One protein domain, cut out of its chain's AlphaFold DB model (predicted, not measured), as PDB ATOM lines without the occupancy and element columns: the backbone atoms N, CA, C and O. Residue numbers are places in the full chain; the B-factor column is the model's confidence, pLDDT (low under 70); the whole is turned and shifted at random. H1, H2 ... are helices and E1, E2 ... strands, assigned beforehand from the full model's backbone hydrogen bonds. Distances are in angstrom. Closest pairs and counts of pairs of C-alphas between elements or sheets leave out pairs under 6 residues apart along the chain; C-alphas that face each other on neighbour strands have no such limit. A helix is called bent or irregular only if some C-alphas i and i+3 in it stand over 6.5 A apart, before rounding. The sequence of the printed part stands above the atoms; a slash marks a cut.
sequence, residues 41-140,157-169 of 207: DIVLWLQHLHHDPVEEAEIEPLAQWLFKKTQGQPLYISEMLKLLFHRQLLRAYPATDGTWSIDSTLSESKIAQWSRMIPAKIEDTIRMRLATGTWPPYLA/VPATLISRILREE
ATOM      1  N   ASP A  41     164.766 148.837 107.175       94.31
ATOM      2  CA  ASP A  41     165.441 147.535 107.185       94.31
ATOM      3  C   ASP A  41     164.432 146.392 107.012       94.31
ATOM      4  O   ASP A  41     164.718 145.412 106.331       94.31
ATOM      5  N   ILE A  42     163.235 146.520 107.600       94.38
ATOM      6  CA  ILE A  42     162.153 145.539 107.435       94.38
ATOM      7  C   ILE A  42     161.615 145.562 106.004       94.38
ATOM      8  O   ILE A  42     161.390 144.493 105.447       94.38
ATOM      9  N   VAL A  43     161.424 146.742 105.407       94.25
ATOM     10  CA  VAL A  43     160.989 146.884 104.005       94.25
ATOM     11  C   VAL A  43     161.984 146.198 103.068       94.25
ATOM     12  O   VAL A  43     161.599 145.295 102.327       94.25
ATOM     13  N   LEU A  44     163.271 146.551 103.170       92.50
ATOM     14  CA  LEU A  44     164.340 145.954 102.364       92.50
ATOM     15  C   LEU A  44     164.439 144.444 102.575       92.50
ATOM     16  O   LEU A  44     164.635 143.680 101.630       92.50
ATOM     17  N   TRP A  45     164.298 143.999 103.822       91.38
ATOM     18  CA  TRP A  45     164.305 142.583 104.135       91.38
ATOM     19  C   TRP A  45     163.124 141.858 103.497       91.38
ATOM     20  O   TRP A  45     163.344 140.834 102.862       91.38
ATOM     21  N   LEU A  46     161.903 142.387 103.605       91.19
ATOM     22  CA  LEU A  46     160.721 141.799 102.974       91.19
ATOM     23  C   LEU A  46     160.869 141.760 101.453       91.19
ATOM     24  O   LEU A  46     160.631 140.706 100.882       91.19
ATOM     25  N   GLN A  47     161.343 142.833 100.815       90.75
ATOM     26  CA  GLN A  47     161.692 142.848  99.386       90.75
ATOM     27  C   GLN A  47     162.663 141.725  99.019       90.75
ATOM     28  O   GLN A  47     162.466 141.044  98.022       90.75
ATOM     29  N   HIS A  48     163.680 141.483  99.848       88.12
ATOM     30  CA  HIS A  48     164.644 140.408  99.619       88.12
ATOM     31  C   HIS A  48     164.052 139.000  99.790       88.12
ATOM     32  O   HIS A  48     164.620 138.029  99.295       88.12
ATOM     33  N   LEU A  49     162.926 138.867 100.496       85.94
ATOM     34  CA  LEU A  49     162.187 137.606 100.580       85.94
ATOM     35  C   LEU A  49     161.308 137.357  99.364       85.94
ATOM     36  O   LEU A  49     160.731 136.279  99.276       85.94
ATOM     37  N   HIS A  50     161.184 138.316  98.453       84.62
ATOM     38  CA  HIS A  50     160.539 138.083  97.177       84.62
ATOM     39  C   HIS A  50     161.551 137.619  96.144       84.62
ATOM     40  O   HIS A  50     162.640 138.171  96.012       84.62
ATOM     41  N   HIS A  51     161.159 136.593  95.397       79.69
ATOM     42  CA  HIS A  51     161.928 136.159  94.238       79.69
ATOM     43  C   HIS A  51     161.859 137.189  93.102       79.69
ATOM     44  O   HIS A  51     162.877 137.523  92.502       79.69
ATOM     45  N   ASP A  52     160.658 137.707  92.840       83.38
ATOM     46  CA  ASP A  52     160.431 138.753  91.848       83.38
ATOM     47  C   ASP A  52     160.558 140.143  92.492       83.38
ATOM     48  O   ASP A  52     160.209 140.310  93.663       83.38
ATOM     49  N   PRO A  53     161.037 141.161  91.755       84.62
ATOM     50  CA  PRO A  53     161.068 142.524  92.263       84.62
ATOM     51  C   PRO A  53     159.653 142.968  92.639       84.62
ATOM     52  O   PRO A  53     158.737 142.919  91.820       84.62
ATOM     53  N   VAL A  54     159.496 143.395  93.890       88.38
ATOM     54  CA  VAL A  54     158.231 143.864  94.450       88.38
ATOM     55  C   VAL A  54     158.354 145.337  94.816       88.38
ATOM     56  O   VAL A  54     159.340 145.766  95.425       88.38
ATOM     57  N   GLU A  55     157.351 146.120  94.435       90.69
ATOM     58  CA  GLU A  55     157.290 147.535  94.780       90.69
ATOM     59  C   GLU A  55     157.048 147.710  96.283       90.69
ATOM     60  O   GLU A  55     156.333 146.931  96.917       90.69
ATOM     61  N   GLU A  56     157.618 148.766  96.867       89.31
ATOM     62  CA  GLU A  56     157.442 149.063  98.295       89.31
ATOM     63  C   GLU A  56     155.959 149.170  98.676       89.31
ATOM     64  O   GLU A  56     155.555 148.643  99.708       89.31
ATOM     65  N   ALA A  57     155.127 149.750  97.807       89.31
ATOM     66  CA  ALA A  57     153.688 149.895  98.031       89.31
ATOM     67  C   ALA A  57     152.949 148.554  98.213       89.31
ATOM     68  O   ALA A  57     151.905 148.508  98.865       89.31
ATOM     69  N   GLU A  58     153.465 147.456  97.652       88.69
ATOM     70  CA  GLU A  58     152.851 146.130  97.793       88.69
ATOM     71  C   GLU A  58     153.198 145.479  99.138       88.69
ATOM     72  O   GLU A  58     152.361 144.801  99.732       88.69
ATOM     73  N   ILE A  59     154.408 145.720  99.657       92.00
ATOM     74  CA  ILE A  59     154.877 145.158 100.935       92.00
ATOM     75  C   ILE A  59     154.646 146.081 102.137       92.00
ATOM     76  O   ILE A  59     154.679 145.613 103.280       92.00
ATOM     77  N   GLU A  60     154.406 147.372 101.904       92.75
ATOM     78  CA  GLU A  60     154.227 148.407 102.925       92.75
ATOM     79  C   GLU A  60     153.195 148.007 103.994       92.75
ATOM     80  O   GLU A  60     153.531 148.082 105.182       92.75
ATOM     81  N   PRO A  61     151.998 147.481 103.655       93.12
ATOM     82  CA  PRO A  61     151.026 147.070 104.667       93.12
ATOM     83  C   PRO A  61     151.578 146.020 105.646       93.12
ATOM     84  O   PRO A  61     151.333 146.086 106.858       93.12
ATOM     85  N   LEU A  62     152.354 145.054 105.141       92.88
ATOM     86  CA  LEU A  62     152.979 144.009 105.952       92.88
ATOM     87  C   LEU A  62     154.144 144.566 106.775       92.88
ATOM     88  O   LEU A  62     154.235 144.279 107.972       92.88
ATOM     89  N   ALA A  63     155.001 145.383 106.159       94.12
ATOM     90  CA  ALA A  63     156.133 146.026 106.819       94.12
ATOM     91  C   ALA A  63     155.664 146.904 107.985       94.12
ATOM     92  O   ALA A  63     156.156 146.780 109.110       94.12
ATOM     93  N   GLN A  64     154.648 147.736 107.747       94.94
ATOM     94  CA  GLN A  64     154.074 148.633 108.740       94.94
ATOM     95  C   GLN A  64     153.442 147.854 109.892       94.94
ATOM     96  O   GLN A  64     153.658 148.187 111.065       94.94
ATOM     97  N   TRP A  65     152.700 146.786 109.590       94.62
ATOM     98  CA  TRP A  65     152.108 145.942 110.623       94.62
ATOM     99  C   TRP A  65     153.171 145.239 111.474       94.62
ATOM    100  O   TRP A  65     153.087 145.284 112.705       94.62
ATOM    101  N   LEU A  66     154.196 144.649 110.846       93.81
ATOM    102  CA  LEU A  66     155.303 143.992 111.546       93.81
ATOM    103  C   LEU A  66     156.058 144.983 112.427       93.81
ATOM    104  O   LEU A  66     156.264 144.706 113.612       93.81
ATOM    105  N   PHE A  67     156.421 146.148 111.891       94.88
ATOM    106  CA  PHE A  67     157.133 147.176 112.642       94.88
ATOM    107  C   PHE A  67     156.303 147.665 113.830       94.88
ATOM    108  O   PHE A  67     156.782 147.658 114.962       94.88
ATOM    109  N   LYS A  68     155.019 147.977 113.626       94.00
ATOM    110  CA  LYS A  68     154.118 148.389 114.713       94.00
ATOM    111  C   LYS A  68     154.020 147.326 115.808       94.00
ATOM    112  O   LYS A  68     154.018 147.666 116.993       94.00
ATOM    113  N   LYS A  69     153.940 146.047 115.431       90.94
ATOM    114  CA  LYS A  69     153.782 144.933 116.376       90.94
ATOM    115  C   LYS A  69     155.048 144.580 117.142       90.94
ATOM    116  O   LYS A  69     154.948 144.183 118.303       90.94
ATOM    117  N   THR A  70     156.204 144.706 116.502       92.56
ATOM    118  CA  THR A  70     157.473 144.166 117.012       92.56
ATOM    119  C   THR A  70     158.483 145.238 117.395       92.56
ATOM    120  O   THR A  70     159.468 144.922 118.058       92.56
ATOM    121  N   GLN A  71     158.245 146.490 116.993       93.56
ATOM    122  CA  GLN A  71     159.168 147.616 117.144       93.56
ATOM    123  C   GLN A  71     160.569 147.289 116.605       93.56
ATOM    124  O   GLN A  71     161.576 147.671 117.193       93.56
ATOM    125  N   GLY A  72     160.636 146.498 115.529       91.50
ATOM    126  CA  GLY A  72     161.902 146.120 114.910       91.50
ATOM    127  C   GLY A  72     162.673 145.000 115.602       91.50
ATOM    128  O   GLY A  72     163.733 144.621 115.115       91.50
ATOM    129  N   GLN A  73     162.202 144.443 116.722       89.75
ATOM    130  CA  GLN A  73     162.980 143.444 117.460       89.75
ATOM    131  C   GLN A  73     163.128 142.134 116.658       89.75
ATOM    132  O   GLN A  73     162.127 141.435 116.475       89.75
ATOM    133  N   PRO A  74     164.347 141.730 116.232       87.50
ATOM    134  CA  PRO A  74     164.524 140.635 115.268       87.50
ATOM    135  C   PRO A  74     163.954 139.294 115.734       87.50
ATOM    136  O   PRO A  74     163.288 138.588 114.977       87.50
ATOM    137  N   LEU A  75     164.165 138.950 117.008       85.06
ATOM    138  CA  LEU A  75     163.617 137.721 117.581       85.06
ATOM    139  C   LEU A  75     162.086 137.751 117.604       85.06
ATOM    140  O   LEU A  75     161.457 136.758 117.245       85.06
ATOM    141  N   TYR A  76     161.484 138.892 117.950       87.62
ATOM    142  CA  TYR A  76     160.032 139.032 117.935       87.62
ATOM    143  C   TYR A  76     159.468 138.938 116.513       87.62
ATOM    144  O   TYR A  76     158.489 138.230 116.293       87.62
ATOM    145  N   ILE A  77     160.119 139.572 115.535       90.44
ATOM    146  CA  ILE A  77     159.765 139.436 114.116       90.44
ATOM    147  C   ILE A  77     159.779 137.960 113.707       90.44
ATOM    148  O   ILE A  77     158.798 137.480 113.141       90.44
ATOM    149  N   SER A  78     160.832 137.214 114.059       88.56
ATOM    150  CA  SER A  78     160.931 135.791 113.708       88.56
ATOM    151  C   SER A  78     159.797 134.947 114.302       88.56
ATOM    152  O   SER A  78     159.201 134.131 113.601       88.56
ATOM    153  N   GLU A  79     159.444 135.172 115.569       85.69
ATOM    154  CA  GLU A  79     158.372 134.437 116.242       85.69
ATOM    155  C   GLU A  79     156.997 134.819 115.690       85.69
ATOM    156  O   GLU A  79     156.119 133.968 115.553       85.69
ATOM    157  N   MET A  80     156.821 136.087 115.315       90.50
ATOM    158  CA  MET A  80     155.596 136.554 114.685       90.50
ATOM    159  C   MET A  80     155.412 135.933 113.299       90.50
ATOM    160  O   MET A  80     154.330 135.441 112.996       90.50
ATOM    161  N   LEU A  81     156.465 135.871 112.481       90.56
ATOM    162  CA  LEU A  81     156.395 135.206 111.179       90.56
ATOM    163  C   LEU A  81     156.097 133.713 111.310       90.56
ATOM    164  O   LEU A  81     155.207 133.217 110.624       90.56
ATOM    165  N   LYS A  82     156.772 133.001 112.224       86.62
ATOM    166  CA  LYS A  82     156.462 131.589 112.516       86.62
ATOM    167  C   LYS A  82     154.992 131.406 112.868       86.62
ATOM    168  O   LYS A  82     154.335 130.518 112.336       86.62
ATOM    169  N   LEU A  83     154.457 132.269 113.731       88.38
ATOM    170  CA  LEU A  83     153.048 132.234 114.111       88.38
ATOM    171  C   LEU A  83     152.121 132.456 112.907       88.38
ATOM    172  O   LEU A  83     151.123 131.745 112.775       88.38
ATOM    173  N   LEU A  84     152.439 133.422 112.041       90.75
ATOM    174  CA  LEU A  84     151.664 133.703 110.833       90.75
ATOM    175  C   LEU A  84     151.671 132.518 109.860       90.75
ATOM    176  O   LEU A  84     150.608 132.156 109.357       90.75
ATOM    177  N   PHE A  85     152.822 131.875 109.646       88.44
ATOM    178  CA  PHE A  85     152.924 130.672 108.814       88.44
ATOM    179  C   PHE A  85     152.173 129.488 109.425       88.44
ATOM    180  O   PHE A  85     151.365 128.852 108.752       88.44
ATOM    181  N   HIS A  86     152.358 129.239 110.723       87.62
ATOM    182  CA  HIS A  86     151.701 128.141 111.434       87.62
ATOM    183  C   HIS A  86     150.169 128.257 111.395       87.62
ATOM    184  O   HIS A  86     149.457 127.258 111.311       87.62
ATOM    185  N   ARG A  87     149.646 129.488 111.425       86.19
ATOM    186  CA  ARG A  87     148.209 129.775 111.306       86.19
ATOM    187  C   ARG A  87     147.730 129.962 109.866       86.19
ATOM    188  O   ARG A  87     146.566 130.302 109.678       86.19
ATOM    189  N   GLN A  88     148.598 129.753 108.874       88.94
ATOM    190  CA  GLN A  88     148.301 129.917 107.445       88.94
ATOM    191  C   GLN A  88     147.800 131.330 107.087       88.94
ATOM    192  O   GLN A  88     147.080 131.521 106.107       88.94
ATOM    193  N   LEU A  89     148.177 132.324 107.897       89.81
ATOM    194  CA  LEU A  89     147.863 133.740 107.691       89.81
ATOM    195  C   LEU A  89     148.830 134.390 106.702       89.81
ATOM    196  O   LEU A  89     148.436 135.291 105.969       89.81
ATOM    197  N   LEU A  90     150.066 133.894 106.676       91.06
ATOM    198  CA  LEU A  90     151.074 134.189 105.669       91.06
ATOM    199  C   LEU A  90     151.423 132.884 104.948       91.06
ATOM    200  O   LEU A  90     151.442 131.818 105.568       91.06
ATOM    201  N   ARG A  91     151.681 132.957 103.642       89.44
ATOM    202  CA  ARG A  91     152.065 131.799 102.826       89.44
ATOM    203  C   ARG A  91     153.490 131.968 102.334       89.44
ATOM    204  O   ARG A  91     153.882 133.067 101.955       89.44
ATOM    205  N   ALA A  92     154.235 130.870 102.338       88.75
ATOM    206  CA  ALA A  92     155.518 130.760 101.669       88.75
ATOM    207  C   ALA A  92     155.373 129.778 100.503       88.75
ATOM    208  O   ALA A  92     154.669 128.772 100.626       88.75
ATOM    209  N   TYR A  93     156.020 130.066  99.383       86.50
ATOM    210  CA  TYR A  93     156.043 129.212  98.203       86.50
ATOM    211  C   TYR A  93     157.480 129.032  97.708       86.50
ATOM    212  O   TYR A  93     158.304 129.935  97.871       86.50
ATOM    213  N   PRO A  94     157.812 127.866  97.132       85.81
ATOM    214  CA  PRO A  94     159.113 127.666  96.520       85.81
ATOM    215  C   PRO A  94     159.257 128.584  95.302       85.81
ATOM    216  O   PRO A  94     158.358 128.670  94.464       85.81
ATOM    217  N   ALA A  95     160.392 129.263  95.218       83.62
ATOM    218  CA  ALA A  95     160.792 130.064  94.073       83.62
ATOM    219  C   ALA A  95     161.520 129.205  93.025       83.62
ATOM    220  O   ALA A  95     161.952 128.080  93.296       83.62
ATOM    221  N   THR A  96     161.664 129.733  91.805       82.12
ATOM    222  CA  THR A  96     162.261 128.984  90.682       82.12
ATOM    223  C   THR A  96     163.765 128.734  90.842       82.12
ATOM    224  O   THR A  96     164.296 127.783  90.272       82.12
ATOM    225  N   ASP A  97     164.437 129.534  91.669       79.19
ATOM    226  CA  ASP A  97     165.858 129.425  92.021       79.19
ATOM    227  C   ASP A  97     166.130 128.472  93.205       79.19
ATOM    228  O   ASP A  97     167.267 128.345  93.662       79.19
ATOM    229  N   GLY A  98     165.096 127.794  93.714       79.69
ATOM    230  CA  GLY A  98     165.195 126.914  94.879       79.69
ATOM    231  C   GLY A  98     165.201 127.644  96.227       79.69
ATOM    232  O   GLY A  98     165.399 126.998  97.262       79.69
ATOM    233  N   THR A  99     164.977 128.962  96.243       83.81
ATOM    234  CA  THR A  99     164.700 129.727  97.464       83.81
ATOM    235  C   THR A  99     163.212 129.657  97.834       83.81
ATOM    236  O   THR A  99     162.416 128.974  97.187       83.81
ATOM    237  N   TRP A 100     162.833 130.312  98.930       81.12
ATOM    238  CA  TRP A 100     161.438 130.460  99.338       81.12
ATOM    239  C   TRP A 100     161.044 131.920  99.215       81.12
ATOM    240  O   TRP A 100     161.781 132.783  99.687       81.12
ATOM    241  N   SER A 101     159.867 132.162  98.652       86.31
ATOM    242  CA  SER A 101     159.264 133.482  98.554       86.31
ATOM    243  C   SER A 101     157.997 133.561  99.399       86.31
ATOM    244  O   SER A 101     157.376 132.536  99.700       86.31
ATOM    245  N   ILE A 102     157.624 134.763  99.830       88.25
ATOM    246  CA  ILE A 102     156.420 135.001 100.635       88.25
ATOM    247  C   ILE A 102     155.308 135.625  99.794       88.25
ATOM    248  O   ILE A 102     155.552 136.352  98.834       88.25
ATOM    249  N   ASP A 103     154.057 135.326 100.135       84.50
ATOM    250  CA  ASP A 103     152.910 136.034  99.569       84.50
ATOM    251  C   ASP A 103     152.675 137.319 100.368       84.50
ATOM    252  O   ASP A 103     152.060 137.296 101.437       84.50
ATOM    253  N   SER A 104     153.212 138.431  99.863       76.00
ATOM    254  CA  SER A 104     153.026 139.764 100.440       76.00
ATOM    255  C   SER A 104     151.884 140.551  99.808       76.00
ATOM    256  O   SER A 104     151.649 141.674 100.240       76.00
ATOM    257  N   THR A 105     151.116 139.964  98.873       77.25
ATOM    258  CA  THR A 105     149.944 140.598  98.230       77.25
ATOM    259  C   THR A 105     148.735 140.656  99.179       77.25
ATOM    260  O   THR A 105     147.594 140.257  98.907       77.25
ATOM    261  N   LEU A 106     149.000 141.127 100.390       83.69
ATOM    262  CA  LEU A 106     148.092 141.174 101.509       83.69
ATOM    263  C   LEU A 106     147.478 142.562 101.569       83.69
ATOM    264  O   LEU A 106     148.142 143.551 101.861       83.69
ATOM    265  N   SER A 107     146.169 142.628 101.354       85.12
ATOM    266  CA  SER A 107     145.435 143.861 101.594       85.12
ATOM    267  C   SER A 107     145.507 144.252 103.073       85.12
ATOM    268  O   SER A 107     145.464 143.392 103.961       85.12
ATOM    269  N   GLU A 108     145.488 145.556 103.354       86.19
ATOM    270  CA  GLU A 108     145.361 146.079 104.721       86.19
ATOM    271  C   GLU A 108     144.191 145.436 105.477       86.19
ATOM    272  O   GLU A 108     144.287 145.137 106.665       86.19
ATOM    273  N   SER A 109     143.089 145.146 104.776       86.06
ATOM    274  CA  SER A 109     141.922 144.475 105.348       86.06
ATOM    275  C   SER A 109     142.210 143.045 105.821       86.06
ATOM    276  O   SER A 109     141.695 142.657 106.871       86.06
ATOM    277  N   LYS A 110     143.040 142.267 105.109       88.44
ATOM    278  CA  LYS A 110     143.478 140.930 105.555       88.44
ATOM    279  C   LYS A 110     144.364 141.052 106.795       88.44
ATOM    280  O   LYS A 110     144.134 140.358 107.783       88.44
ATOM    281  N   ILE A 111     145.311 141.986 106.775       88.88
ATOM    282  CA  ILE A 111     146.246 142.229 107.880       88.88
ATOM    283  C   ILE A 111     145.513 142.722 109.137       88.88
ATOM    284  O   ILE A 111     145.782 142.269 110.253       88.88
ATOM    285  N   ALA A 112     144.512 143.591 108.983       87.38
ATOM    286  CA  ALA A 112     143.687 144.071 110.087       87.38
ATOM    287  C   ALA A 112     142.961 142.923 110.810       87.38
ATOM    288  O   ALA A 112     142.808 142.954 112.037       87.38
ATOM    289  N   GLN A 113     142.559 141.877 110.081       88.88
ATOM    290  CA  GLN A 113     141.922 140.703 110.676       88.88
ATOM    291  C   GLN A 113     142.890 139.874 111.526       88.88
ATOM    292  O   GLN A 113     142.448 139.254 112.494       88.88
ATOM    293  N   TRP A 114     144.200 139.904 111.259       88.81
ATOM    294  CA  TRP A 114     145.179 139.146 112.045       88.81
ATOM    295  C   TRP A 114     145.191 139.540 113.515       88.81
ATOM    296  O   TRP A 114     145.353 138.675 114.365       88.81
ATOM    297  N   SER A 115     144.918 140.805 113.844       79.75
ATOM    298  CA  SER A 115     144.815 141.243 115.246       79.75
ATOM    299  C   SER A 115     143.658 140.572 115.997       79.75
ATOM    300  O   SER A 115     143.691 140.476 117.219       79.75
ATOM    301  N   ARG A 116     142.632 140.091 115.282       82.50
ATOM    302  CA  ARG A 116     141.545 139.277 115.853       82.50
ATOM    303  C   ARG A 116     141.920 137.798 115.912       82.50
ATOM    304  O   ARG A 116     141.441 137.077 116.779       82.50
ATOM    305  N   MET A 117     142.762 137.351 114.982       83.19
ATOM    306  CA  MET A 117     143.192 135.959 114.872       83.19
ATOM    307  C   MET A 117     144.401 135.628 115.742       83.19
ATOM    308  O   MET A 117     144.610 134.456 116.024       83.19
ATOM    309  N   ILE A 118     145.191 136.609 116.173       83.69
ATOM    310  CA  ILE A 118     146.327 136.458 117.084       83.69
ATOM    311  C   ILE A 118     145.885 136.990 118.451       83.69
ATOM    312  O   ILE A 118     145.838 138.202 118.654       83.69
ATOM    313  N   PRO A 119     145.512 136.113 119.401       79.31
ATOM    314  CA  PRO A 119     145.076 136.551 120.719       79.31
ATOM    315  C   PRO A 119     146.208 137.267 121.459       79.31
ATOM    316  O   PRO A 119     147.344 136.789 121.445       79.31
ATOM    317  N   ALA A 120     145.877 138.330 122.199       81.38
ATOM    318  CA  ALA A 120     146.833 139.096 123.008       81.38
ATOM    319  C   ALA A 120     147.692 138.206 123.926       81.38
ATOM    320  O   ALA A 120     148.896 138.398 124.033       81.38
ATOM    321  N   LYS A 121     147.108 137.132 124.474       78.62
ATOM    322  CA  LYS A 121     147.823 136.140 125.293       78.62
ATOM    323  C   LYS A 121     149.027 135.502 124.580       78.62
ATOM    324  O   LYS A 121     150.010 135.154 125.232       78.62
ATOM    325  N   ILE A 122     148.956 135.303 123.261       78.38
ATOM    326  CA  ILE A 122     150.079 134.764 122.479       78.38
ATOM    327  C   ILE A 122     151.171 135.823 122.344       78.38
ATOM    328  O   ILE A 122     152.336 135.500 122.555       78.38
ATOM    329  N   GLU A 123     150.803 137.078 122.076       82.06
ATOM    330  CA  GLU A 123     151.755 138.196 122.043       82.06
ATOM    331  C   GLU A 123     152.468 138.350 123.392       82.06
ATOM    332  O   GLU A 123     153.695 138.424 123.430       82.06
ATOM    333  N   ASP A 124     151.728 138.295 124.500       81.88
ATOM    334  CA  ASP A 124     152.289 138.355 125.852       81.88
ATOM    335  C   ASP A 124     153.227 137.181 126.129       81.88
ATOM    336  O   ASP A 124     154.288 137.354 126.723       81.88
ATOM    337  N   THR A 125     152.881 135.985 125.646       78.06
ATOM    338  CA  THR A 125     153.741 134.805 125.776       78.06
ATOM    339  C   THR A 125     155.041 134.979 124.995       78.06
ATOM    340  O   THR A 125     156.105 134.643 125.514       78.06
ATOM    341  N   ILE A 126     154.978 135.510 123.770       76.69
ATOM    342  CA  ILE A 126     156.173 135.786 122.966       76.69
ATOM    343  C   ILE A 126     157.032 136.838 123.675       76.69
ATOM    344  O   ILE A 126     158.207 136.587 123.927       76.69
ATOM    345  N   ARG A 127     156.447 137.966 124.097       80.69
ATOM    346  CA  ARG A 127     157.159 139.033 124.826       80.69
ATOM    347  C   ARG A 127     157.802 138.530 126.115       80.69
ATOM    348  O   ARG A 127     158.971 138.808 126.360       80.69
ATOM    349  N   MET A 128     157.069 137.756 126.914       79.00
ATOM    350  CA  MET A 128     157.583 137.168 128.150       79.00
ATOM    351  C   MET A 128     158.776 136.250 127.869       79.00
ATOM    352  O   MET A 128     159.786 136.349 128.561       79.00
ATOM    353  N   ARG A 129     158.697 135.385 126.850       73.62
ATOM    354  CA  ARG A 129     159.800 134.481 126.471       73.62
ATOM    355  C   ARG A 129     161.034 135.239 125.998       73.62
ATOM    356  O   ARG A 129     162.145 134.885 126.377       73.62
ATOM    357  N   LEU A 130     160.838 136.306 125.228       76.06
ATOM    358  CA  LEU A 130     161.931 137.177 124.799       76.06
ATOM    359  C   LEU A 130     162.590 137.890 125.986       76.06
ATOM    360  O   LEU A 130     163.813 137.955 126.043       76.06
ATOM    361  N   ALA A 131     161.803 138.358 126.957       75.81
ATOM    362  CA  ALA A 131     162.320 139.027 128.153       75.81
ATOM    363  C   ALA A 131     163.061 138.076 129.107       75.81
ATOM    364  O   ALA A 131     164.010 138.472 129.777       75.81
ATOM    365  N   THR A 132     162.622 136.820 129.188       69.94
ATOM    366  CA  THR A 132     163.165 135.827 130.128       69.94
ATOM    367  C   THR A 132     164.290 134.980 129.535       69.94
ATOM    368  O   THR A 132     164.984 134.282 130.274       69.94
ATOM    369  N   GLY A 133     164.486 135.014 128.210       64.88
ATOM    370  CA  GLY A 133     165.447 134.164 127.500       64.88
ATOM    371  C   GLY A 133     165.135 132.663 127.595       64.88
ATOM    372  O   GLY A 133     165.912 131.837 127.112       64.88
ATOM    373  N   THR A 134     164.017 132.287 128.222       54.22
ATOM    374  CA  THR A 134     163.584 130.904 128.398       54.22
ATOM    375  C   THR A 134     162.729 130.481 127.213       54.22
ATOM    376  O   THR A 134     161.522 130.714 127.124       54.22
ATOM    377  N   TRP A 135     163.390 129.806 126.281       53.72
ATOM    378  CA  TRP A 135     162.745 129.058 125.213       53.72
ATOM    379  C   TRP A 135     162.077 127.789 125.778       53.72
ATOM    380  O   TRP A 135     162.553 127.236 126.773       53.72
ATOM    381  N   PRO A 136     160.977 127.294 125.180       42.22
ATOM    382  CA  PRO A 136     160.336 126.057 125.616       42.22
ATOM    383  C   PRO A 136     161.300 124.859 125.611       42.22
ATOM    384  O   PRO A 136     162.218 124.805 124.786       42.22
ATOM    385  N   PRO A 137     161.059 123.841 126.455       40.16
ATOM    386  CA  PRO A 137     161.973 122.717 126.641       40.16
ATOM    387  C   PRO A 137     162.249 121.877 125.383       40.16
ATOM    388  O   PRO A 137     163.252 121.172 125.349       40.16
ATOM    389  N   TYR A 138     161.442 121.983 124.322       40.97
ATOM    390  CA  TYR A 138     161.725 121.311 123.048       40.97
ATOM    391  C   TYR A 138     162.892 121.935 122.254       40.97
ATOM    392  O   TYR A 138     163.444 121.261 121.391       40.97
ATOM    393  N   LEU A 139     163.337 123.154 122.594       39.03
ATOM    394  CA  LEU A 139     164.616 123.721 122.129       39.03
ATOM    395  C   LEU A 139     165.700 123.735 123.227       39.03
ATOM    396  O   LEU A 139     166.874 123.957 122.937       39.03
ATOM    397  N   ALA A 140     165.347 123.437 124.482       37.94
ATOM    398  CA  ALA A 140     166.268 123.445 125.624       37.94
ATOM    399  C   ALA A 140     167.105 122.160 125.787       37.94
ATOM    400  O   ALA A 140     167.791 122.000 126.796       37.94
ATOM    401  N   VAL A 157     173.491 139.390 110.428       38.81
ATOM    402  CA  VAL A 157     172.684 138.162 110.323       38.81
ATOM    403  C   VAL A 157     172.263 137.960 108.859       38.81
ATOM    404  O   VAL A 157     171.540 138.806 108.333       38.81
ATOM    405  N   PRO A 158     172.669 136.868 108.182       35.53
ATOM    406  CA  PRO A 158     172.303 136.626 106.787       35.53
ATOM    407  C   PRO A 158     170.875 136.074 106.650       35.53
ATOM    408  O   PRO A 158     170.318 135.500 107.587       35.53
ATOM    409  N   ALA A 159     170.331 136.135 105.430       37.78
ATOM    410  CA  ALA A 159     169.036 135.593 104.987       37.78
ATOM    411  C   ALA A 159     168.787 134.085 105.270       37.78
ATOM    412  O   ALA A 159     167.714 133.551 104.993       37.78
ATOM    413  N   THR A 160     169.741 133.378 105.878       39.16
ATOM    414  CA  THR A 160     169.689 131.945 106.204       39.16
ATOM    415  C   THR A 160     168.690 131.584 107.307       39.16
ATOM    416  O   THR A 160     168.356 130.407 107.469       39.16
ATOM    417  N   LEU A 161     168.177 132.563 108.058       43.41
ATOM    418  CA  LEU A 161     167.241 132.316 109.157       43.41
ATOM    419  C   LEU A 161     165.879 131.800 108.659       43.41
ATOM    420  O   LEU A 161     165.301 130.914 109.283       43.41
ATOM    421  N   ILE A 162     165.396 132.273 107.505       43.00
ATOM    422  CA  ILE A 162     164.117 131.824 106.932       43.00
ATOM    423  C   ILE A 162     164.248 130.451 106.288       43.00
ATOM    424  O   ILE A 162     163.427 129.582 106.562       43.00
ATOM    425  N   SER A 163     165.323 130.190 105.539       38.78
ATOM    426  CA  SER A 163     165.584 128.850 104.994       38.78
ATOM    427  C   SER A 163     165.703 127.795 106.096       38.78
ATOM    428  O   SER A 163     165.378 126.634 105.869       38.78
ATOM    429  N   ARG A 164     166.157 128.189 107.294       40.75
ATOM    430  CA  ARG A 164     166.241 127.314 108.463       40.75
ATOM    431  C   ARG A 164     164.895 127.136 109.168       40.75
ATOM    432  O   ARG A 164     164.552 126.006 109.481       40.75
ATOM    433  N   ILE A 165     164.113 128.201 109.349       46.34
ATOM    434  CA  ILE A 165     162.750 128.115 109.904       46.34
ATOM    435  C   ILE A 165     161.841 127.264 109.000       46.34
ATOM    436  O   ILE A 165     161.111 126.415 109.500       46.34
ATOM    437  N   LEU A 166     161.941 127.433 107.680       43.75
ATOM    438  CA  LEU A 166     161.172 126.675 106.689       43.75
ATOM    439  C   LEU A 166     161.708 125.249 106.447       43.75
ATOM    440  O   LEU A 166     160.983 124.424 105.906       43.75
ATOM    441  N   ARG A 167     162.959 124.936 106.828       44.34
ATOM    442  CA  ARG A 167     163.497 123.557 106.809       44.34
ATOM    443  C   ARG A 167     163.237 122.785 108.096       44.34
ATOM    444  O   ARG A 167     163.127 121.567 108.038       44.34
ATOM    445  N   GLU A 168     163.238 123.455 109.247       41.16
ATOM    446  CA  GLU A 168     163.018 122.805 110.545       41.16
ATOM    447  C   GLU A 168     161.528 122.508 110.788       41.16
ATOM    448  O   GLU A 168     161.212 121.548 111.491       41.16
ATOM    449  N   GLU A 169     160.616 123.246 110.149       43.62
ATOM    450  CA  GLU A 169     159.219 122.839 110.010       43.62
ATOM    451  C   GLU A 169     159.012 122.203 108.631       43.62
ATOM    452  O   GLU A 169     158.850 122.910 107.640       43.62
TER     453      GLU A 169
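This is residues 41 to 140 and 157 to 169 of the 207 residues of an uncharacterized protein of Thermosporothrix sp. COM3 (UniProt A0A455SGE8). H3 runs through the middle of a helical body; the last residues of H2, 66 to 70, meet the first part of H3 at a corner, H1 and H4 pack on opposite sides of H2, and H5 packs on H3 at one end of the body. A small hairpin, E1 and E2, lies at the opposite end from H5, and H6 lies on the other side of H3 from H4. The printed part has 113 residues with six named helices and two named strands, in the order H1 H2 H3 E1 E2 H4 H5 H6; the sheet E1 - E2 is antiparallel and the class is mostly helix. It is compact, with a radius of gyration of the C-alphas of 14.2 A and spans of 38 by 30 by 24 A.

Begin at the hairpin of E1, residues 92 to 94, and E2, residues 100 to 102, antiparallel at 144 degrees, where N 93 and O 101 are within hydrogen-bond range at 2.8 A. H1, residues 41 to 48, and E2 are near each other, with 6 pairs of C-alphas within 10 A. H1 touches H2, residues 56 to 70, at a steep tilt of 47 degrees, opposite ways; look at the closest C-alphas, Val 43 and Ala 63, 5.7 A. H2 touches H4, residues 108 to 117, with its residues 61 to 65 alone, at a shallow tilt of 25 degrees, the same way; the closest C-alphas, Pro 61 and Glu 108, are 5.8 A apart. H2 and H3, residues 74 to 86, only just touch, with 3 pairs of C-alphas within 8 A, closest at Thr 70 and Tyr 76, 5.8 A. H3 touches H5, residues 120 to 132, at a steep tilt of 38 degrees, opposite ways, with C-alphas 76 and 126 closest at 7.1 A. H3 and H6, residues 160 to 168, are close but not clearly touching: the closest C-alphas, Lys 82 and Ile 165, are 7.6 A apart. Every O i to N i+4 pair is within hydrogen-bond range in H1, H3, H5 and H6, against 9 of 11 in H2 and 3 of 6 in H4.

Find C-alpha 92 at (155.518, 130.760, 101.669), where E1 begins; E1 is 7.0 A long and E2 6.9 A. Find C-alpha 41 at (165.441, 147.535, 107.185), where H1 begins and runs 10.4 A. H2, 19.3 A, is irregular: C-alphas 58 and 61 are 7.2 A apart. H3 measures 18.3 A, H4 14.5 A and H5 18.1 A; H6, 12.1 A, ends at C-alpha 168, (163.018, 122.805, 110.545).

The two C-alphas farthest apart, Glu 55 and Pro 137, are 40.7 A from each other. Residues 141 to 156 are not printed, and C-alphas 140 and 157 are 22.2 A apart across this cut, in the link from H5 to H6. Of the links printed whole, H1 to H2 is short and the others are tight. Mean pLDDT of the printed part is 78.5, and residues 132 to 140 and 157 to 169 are under 70.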